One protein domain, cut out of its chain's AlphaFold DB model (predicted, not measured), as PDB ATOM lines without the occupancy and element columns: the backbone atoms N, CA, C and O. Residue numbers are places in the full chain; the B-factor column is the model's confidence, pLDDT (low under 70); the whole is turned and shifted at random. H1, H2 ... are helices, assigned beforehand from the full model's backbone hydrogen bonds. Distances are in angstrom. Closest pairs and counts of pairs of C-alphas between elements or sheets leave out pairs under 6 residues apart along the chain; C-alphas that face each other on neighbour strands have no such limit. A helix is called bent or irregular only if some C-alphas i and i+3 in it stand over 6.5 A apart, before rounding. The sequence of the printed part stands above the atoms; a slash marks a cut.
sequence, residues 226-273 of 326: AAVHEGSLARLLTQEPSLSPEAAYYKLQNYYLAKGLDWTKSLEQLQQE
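Overview. This is residues 226 to 273 of the 326 residues of an uncharacterized protein of Candidatus Pacearchaeota archaeon (UniProt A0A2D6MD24). Three helices form a small open arrangement: the longest, H2, makes one side, H1 crosses it near its first residues at about a right angle, and the short H3 lies on the same side of H2 as H1, set off from H2. After H2, residues 260 to 266 fold back towards H1, and H3 begins near H1 and runs away from it. The printed part has 48 residues with three named helices, in the order H1, H2, H3, and no named strand; the class is all helix. The whole is compact, with a radius of gyration of the C-alphas of 10.4 A, and its outline is elongated, spanning 31 by 18 by 16 A.

Arrangement. H1, residues 226 to 239, touches H2, residues 245 to 259, with 9 pairs of C-alphas within 8 A. Their closest C-alphas are those of Leu 233 and Ala 248, 6.3 A apart. The lines of H1 and H2 are about perpendicular, at 75 degrees. H3, residues 267 to 273, is close to H1 but not clearly touching, with 2 pairs of C-alphas within 8 A. The closest C-alphas of H1 and H3 are those of Ser 232 and Leu 267, 7.1 A apart. H1 and H3 stand at a steep tilt of 63 degrees, opposite ways. H2 and H3 are apart. In H2 and H3 every O i to N i+4 pair is within hydrogen-bond range, and in H1 8 of 10 are.

Along the chain. H1 begins at C-alpha 226, at (14.665, 18.369, -4.919), and is 18.1 A from first to last C-alpha. It is irregular: the C-alphas of Val 228 and Gly 231 are 8.0 A apart, against about 5 A in a regular helix, and its line is a rough one. H2 has 15 residues and runs 21.2 A, from C-alpha 245 at (21.043, 22.797, 1.705) to C-alpha 259 at (-0.014, 24.747, 2.293). H3 has 7 residues, is 9.8 A long from first to last C-alpha, and ends at C-alpha 273, at (-0.953, 27.315, -13.098).

Size, cuts and confidence. The two C-alphas farthest apart are those of Ser 242 and Glu 273, at 32.0 A. The first and last printed C-alphas, of Ala 226 and Glu 273, are 19.8 A apart. The printed part has no cut. The link from H1 to H2, 5 residues, is tight, and the link from H2 to H3, 7 residues, is short; no link is long. The mean pLDDT of the printed part is 96.6, and no printed residue is under 70.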
ATOM      1  N   ALA A 226      14.356  16.946  -5.055       97.88
ATOM      2  CA  ALA A 226      14.665  18.369  -4.919       97.88
ATOM      3  C   ALA A 226      14.945  19.059  -6.266       97.88
ATOM      4  O   ALA A 226      14.882  20.285  -6.344       97.88
ATOM      5  N   ALA A 227      15.228  18.298  -7.332       97.69
ATOM      6  CA  ALA A 227      15.595  18.835  -8.642       97.69
ATOM      7  C   ALA A 227      14.530  19.776  -9.234       97.69
ATOM      8  O   ALA A 227      14.871  20.773  -9.865       97.69
ATOM      9  N   VAL A 228      13.238  19.516  -9.001       97.88
ATOM     10  CA  VAL A 228      12.162  20.409  -9.478       97.88
ATOM     11  C   VAL A 228      12.077  21.715  -8.676       97.88
ATOM     12  O   VAL A 228      11.479  22.680  -9.141       97.88
ATOM     13  N   HIS A 229      12.704  21.773  -7.500       97.88
ATOM     14  CA  HIS A 229      12.663  22.900  -6.561       97.88
ATOM     15  C   HIS A 229      13.978  23.675  -6.468       97.88
ATOM     16  O   HIS A 229      14.115  24.539  -5.602       97.88
ATOM     17  N   GLU A 230      14.947  23.400  -7.344       96.56
ATOM     18  CA  GLU A 230      16.293  23.987  -7.290       96.56
ATOM     19  C   GLU A 230      16.263  25.523  -7.230       96.56
ATOM     20  O   GLU A 230      16.946  26.132  -6.407       96.56
ATOM     21  N   GLY A 231      15.394  26.161  -8.023       95.88
ATOM     22  CA  GLY A 231      15.229  27.618  -8.011       95.88
ATOM     23  C   GLY A 231      14.699  28.168  -6.681       95.88
ATOM     24  O   GLY A 231      15.162  29.211  -6.215       95.88
ATOM     25  N   SER A 232      13.760  27.468  -6.040       96.50
ATOM     26  CA  SER A 232      13.214  27.856  -4.732       96.50
ATOM     27  C   SER A 232      14.236  27.644  -3.613       96.50
ATOM     28  O   SER A 232      14.383  28.509  -2.752       96.50
ATOM     29  N   LEU A 233      14.995  26.544  -3.664       96.31
ATOM     30  CA  LEU A 233      16.078  26.263  -2.718       96.31
ATOM     31  C   LEU A 233      17.214  27.285  -2.831       96.31
ATOM     32  O   LEU A 233      17.688  27.780  -1.811       96.31
ATOM     33  N   ALA A 234      17.608  27.662  -4.049       95.38
ATOM     34  CA  ALA A 234      18.637  28.676  -4.275       95.38
ATOM     35  C   ALA A 234      18.232  30.048  -3.710       95.38
ATOM     36  O   ALA A 234      19.045  30.722  -3.072       95.38
ATOM     37  N   ARG A 235      16.966  30.455  -3.891       95.88
ATOM     38  CA  ARG A 235      16.436  31.691  -3.288       95.88
ATOM     39  C   ARG A 235      16.457  31.619  -1.761       95.88
ATOM     40  O   ARG A 235      16.933  32.562  -1.135       95.88
ATOM     41  N   LEU A 236      16.021  30.499  -1.180       96.06
ATOM     42  CA  LEU A 236      16.000  30.301   0.271       96.06
ATOM     43  C   LEU A 236      17.410  30.358   0.883       96.06
ATOM     44  O   LEU A 236      17.616  31.053   1.871       96.06
ATOM     45  N   LEU A 237      18.400  29.714   0.260       95.56
ATOM     46  CA  LEU A 237      19.800  29.760   0.706       95.56
ATOM     47  C   LEU A 237      20.448  31.143   0.530       95.56
ATOM     48  O   LEU A 237      21.340  31.507   1.292       95.56
ATOM     49  N   THR A 238      20.002  31.928  -0.455       95.50
ATOM     50  CA  THR A 238      20.457  33.319  -0.628       95.50
ATOM     51  C   THR A 238      19.919  34.221   0.486       95.50
ATOM     52  O   THR A 238      20.622  35.114   0.953       95.50
ATOM     53  N   GLN A 239      18.672  33.995   0.902       95.94
ATOM     54  CA  GLN A 239      18.009  34.765   1.958       95.94
ATOM     55  C   GLN A 239      18.484  34.367   3.356       95.94
ATOM     56  O   GLN A 239      18.630  35.227   4.221       95.94
ATOM     57  N   GLU A 240      18.775  33.083   3.563       97.00
ATOM     58  CA  GLU A 240      19.233  32.530   4.836       97.00
ATOM     59  C   GLU A 240      20.577  31.798   4.657       97.00
ATOM     60  O   GLU A 240      20.616  30.566   4.622       97.00
ATOM     61  N   PRO A 241      21.712  32.529   4.591       94.88
ATOM     62  CA  PRO A 241      23.032  31.941   4.329       94.88
ATOM     63  C   PRO A 241      23.535  30.986   5.418       94.88
ATOM     64  O   PRO A 241      24.522  30.281   5.221       94.88
ATOM     65  N   SER A 242      22.902  30.997   6.594       96.19
ATOM     66  CA  SER A 242      23.207  30.092   7.704       96.19
ATOM     67  C   SER A 242      22.565  28.711   7.550       96.19
ATOM     68  O   SER A 242      22.945  27.793   8.281       96.19
ATOM     69  N   LEU A 243      21.608  28.540   6.630       96.06
ATOM     70  CA  LEU A 243      20.981  27.249   6.367       96.06
ATOM     71  C   LEU A 243      21.911  26.343   5.556       96.06
ATOM     72  O   LEU A 243      22.497  26.747   4.553       96.06
ATOM     73  N   SER A 244      21.978  25.071   5.949       97.00
ATOM     74  CA  SER A 244      22.508  24.032   5.067       97.00
ATOM     75  C   SER A 244      21.500  23.724   3.946       97.00
ATOM     76  O   SER A 244      20.293  23.897   4.147       97.00
ATOM     77  N   PRO A 245      21.947  23.213   2.782       97.06
ATOM     78  CA  PRO A 245      21.043  22.797   1.705       97.06
ATOM     79  C   PRO A 245      19.974  21.792   2.156       97.06
ATOM     80  O   PRO A 245      18.817  21.891   1.758       97.06
ATOM     81  N   GLU A 246      20.336  20.877   3.053       97.62
ATOM     82  CA  GLU A 246      19.417  19.905   3.651       97.62
ATOM     83  C   GLU A 246      18.361  20.575   4.548       97.62
ATOM     84  O   GLU A 246      17.169  20.279   4.452       97.62
ATOM     85  N   ALA A 247      18.761  21.536   5.387       97.69
ATOM     86  CA  ALA A 247      17.818  22.279   6.219       97.69
ATOM     87  C   ALA A 247      16.859  23.127   5.367       97.69
ATOM     88  O   ALA A 247      15.656  23.151   5.631       97.69
ATOM     89  N   ALA A 248      17.371  23.765   4.310       97.81
ATOM     90  CA  ALA A 248      16.565  24.489   3.330       97.81
ATOM     91  C   ALA A 248      15.558  23.561   2.626       97.81
ATOM     92  O   ALA A 248      14.389  23.921   2.476       97.81
ATOM     93  N   TYR A 249      15.976  22.343   2.269       98.12
ATOM     94  CA  TYR A 249      15.108  21.316   1.693       98.12
ATOM     95  C   TYR A 249      13.945  20.946   2.613       98.12
ATOM     96  O   TYR A 249      12.788  21.045   2.204       98.12
ATOM     97  N   TYR A 250      14.216  20.595   3.871       98.31
ATOM     98  CA  TYR A 250      13.152  20.245   4.816       98.31
ATOM     99  C   TYR A 250      12.251  21.432   5.157       98.31
ATOM    100  O   TYR A 250      11.044  21.263   5.333       98.31
ATOM    101  N   LYS A 251      12.807  22.647   5.205       97.81
ATOM    102  CA  LYS A 251      12.028  23.874   5.392       97.81
ATOM    103  C   LYS A 251      11.048  24.082   4.235       97.81
ATOM    104  O   LYS A 251       9.862  24.309   4.476       97.81
ATOM    105  N   LEU A 252      11.511  23.925   2.994       97.38
ATOM    106  CA  LEU A 252      10.666  24.025   1.805       97.38
ATOM    107  C   LEU A 252       9.625  22.895   1.748       97.38
ATOM    108  O   LEU A 252       8.458  23.145   1.457       97.38
ATOM    109  N   GLN A 253      10.006  21.666   2.095       97.81
ATOM    110  CA  GLN A 253       9.087  20.527   2.147       97.81
ATOM    111  C   GLN A 253       7.963  20.742   3.168       97.81
ATOM    112  O   GLN A 253       6.789  20.521   2.864       97.81
ATOM    113  N   ASN A 254       8.304  21.236   4.360       97.62
ATOM    114  CA  ASN A 254       7.324  21.586   5.386       97.62
ATOM    115  C   ASN A 254       6.391  22.707   4.923       97.62
ATOM    116  O   ASN A 254       5.196  22.653   5.209       97.62
ATOM    117  N   TYR A 255       6.905  23.687   4.175       97.25
ATOM    118  CA  TYR A 255       6.084  24.742   3.584       97.25
ATOM    119  C   TYR A 255       5.035  24.171   2.614       97.25
ATOM    120  O   TYR A 255       3.848  24.484   2.733       97.25
ATOM    121  N   TYR A 256       5.437  23.275   1.706       97.50
ATOM    122  CA  TYR A 256       4.508  22.604   0.790       97.50
ATOM    123  C   TYR A 256       3.453  21.786   1.533       97.50
ATOM    124  O   TYR A 256       2.266  21.880   1.218       97.50
ATOM    125  N   LEU A 257       3.874  21.029   2.550       97.69
ATOM    126  CA  LEU A 257       2.973  20.231   3.375       97.69
ATOM    127  C   LEU A 257       1.950  21.110   4.109       97.69
ATOM    128  O   LEU A 257       0.760  20.806   4.098       97.69
ATOM    129  N   ALA A 258       2.398  22.219   4.702       97.38
ATOM    130  CA  ALA A 258       1.545  23.147   5.439       97.38
ATOM    131  C   ALA A 258       0.516  23.850   4.543       97.38
ATOM    132  O   ALA A 258      -0.588  24.157   4.989       97.38
ATOM    133  N   LYS A 259       0.864  24.100   3.276       96.75
ATOM    134  CA  LYS A 259      -0.014  24.747   2.293       96.75
ATOM    135  C   LYS A 259      -0.813  23.758   1.436       96.75
ATOM    136  O   LYS A 259      -1.591  24.194   0.592       96.75
ATOM    137  N   GLY A 260      -0.639  22.450   1.637       96.94
ATOM    138  CA  GLY A 260      -1.285  21.423   0.815       96.94
ATOM    139  C   GLY A 260      -0.889  21.497  -0.664       96.94
ATOM    140  O   GLY A 260      -1.689  21.153  -1.532       96.94
ATOM    141  N   LEU A 261       0.318  21.986  -0.956       96.88
ATOM    142  CA  LEU A 261       0.835  22.129  -2.314       96.88
ATOM    143  C   LEU A 261       1.431  20.806  -2.806       96.88
ATOM    144  O   LEU A 261       1.960  20.004  -2.037       96.88
ATOM    145  N   ASP A 262       1.376  20.593  -4.117       97.31
ATOM    146  CA  ASP A 262       1.928  19.403  -4.759       97.31
ATOM    147  C   ASP A 262       3.458  19.499  -4.863       97.31
ATOM    148  O   ASP A 262       3.978  20.250  -5.688       97.31
ATOM    149  N   TRP A 263       4.179  18.716  -4.050       97.50
ATOM    150  CA  TRP A 263       5.651  18.658  -4.043       97.50
ATOM    151  C   TRP A 263       6.253  18.226  -5.385       97.50
ATOM    152  O   TRP A 263       7.434  18.431  -5.622       97.50
ATOM    153  N   THR A 264       5.480  17.641  -6.300       97.88
ATOM    154  CA  THR A 264       6.000  17.274  -7.625       97.88
ATOM    155  C   THR A 264       6.118  18.471  -8.574       97.88
ATOM    156  O   THR A 264       6.663  18.330  -9.670       97.88
ATOM    157  N   LYS A 265       5.634  19.653  -8.163       97.69
ATOM    158  CA  LYS A 265       5.626  20.886  -8.955       97.69
ATOM    159  C   LYS A 265       6.398  21.995  -8.255       97.69
ATOM    160  O   LYS A 265       6.202  22.246  -7.067       97.69
ATOM    161  N   SER A 266       7.221  22.714  -9.010       97.31
ATOM    162  CA  SER A 266       7.926  23.889  -8.493       97.31
ATOM    163  C   SER A 266       6.947  25.006  -8.103       97.31
ATOM    164  O   SER A 266       5.843  25.091  -8.652       97.31
ATOM    165  N   LEU A 267       7.344  25.892  -7.180       93.69
ATOM    166  CA  LEU A 267       6.507  27.033  -6.777       93.69
ATOM    167  C   LEU A 267       6.178  27.921  -7.983       93.69
ATOM    168  O   LEU A 267       5.048  28.376  -8.128       93.69
ATOM    169  N   GLU A 268       7.142  28.092  -8.886       94.56
ATOM    170  CA  GLU A 268       6.963  28.840 -10.129       94.56
ATOM    171  C   GLU A 268       5.921  28.180 -11.044       94.56
ATOM    172  O   GLU A 268       5.053  28.862 -11.587       94.56
ATOM    173  N   GLN A 269       5.939  26.849 -11.176       95.88
ATOM    174  CA  GLN A 269       4.929  26.131 -11.950       95.88
ATOM    175  C   GLN A 269       3.540  26.263 -11.315       95.88
ATOM    176  O   GLN A 269       2.560  26.490 -12.026       95.88
ATOM    177  N   LEU A 270       3.438  26.152  -9.989       94.88
ATOM    178  CA  LEU A 270       2.175  26.335  -9.270       94.88
ATOM    179  C   LEU A 270       1.629  27.760  -9.443       94.88
ATOM    180  O   LEU A 270       0.434  27.931  -9.681       94.88
ATOM    181  N   GLN A 271       2.496  28.772  -9.404       93.50
ATOM    182  CA  GLN A 271       2.137  30.172  -9.637       93.50
ATOM    183  C   GLN A 271       1.675  30.413 -11.081       93.50
ATOM    184  O   GLN A 271       0.677  31.101 -11.313       93.50
ATOM    185  N   GLN A 272       2.349  29.811 -12.064       94.19
ATOM    186  CA  GLN A 272       1.926  29.854 -13.466       94.19
ATOM    187  C   GLN A 272       0.566  29.174 -13.666       94.19
ATOM    188  O   GLN A 272      -0.297  29.726 -14.346       94.19
ATOM    189  N   GLU A 273       0.337  28.011 -13.047       94.38
ATOM    190  CA  GLU A 273      -0.953  27.315 -13.098       94.38
ATOM    191  C   GLU A 273      -2.069  28.127 -12.428       94.38
ATOM    192  O   GLU A 273      -3.174  28.192 -12.964       94.38
TER     193      GLU A 273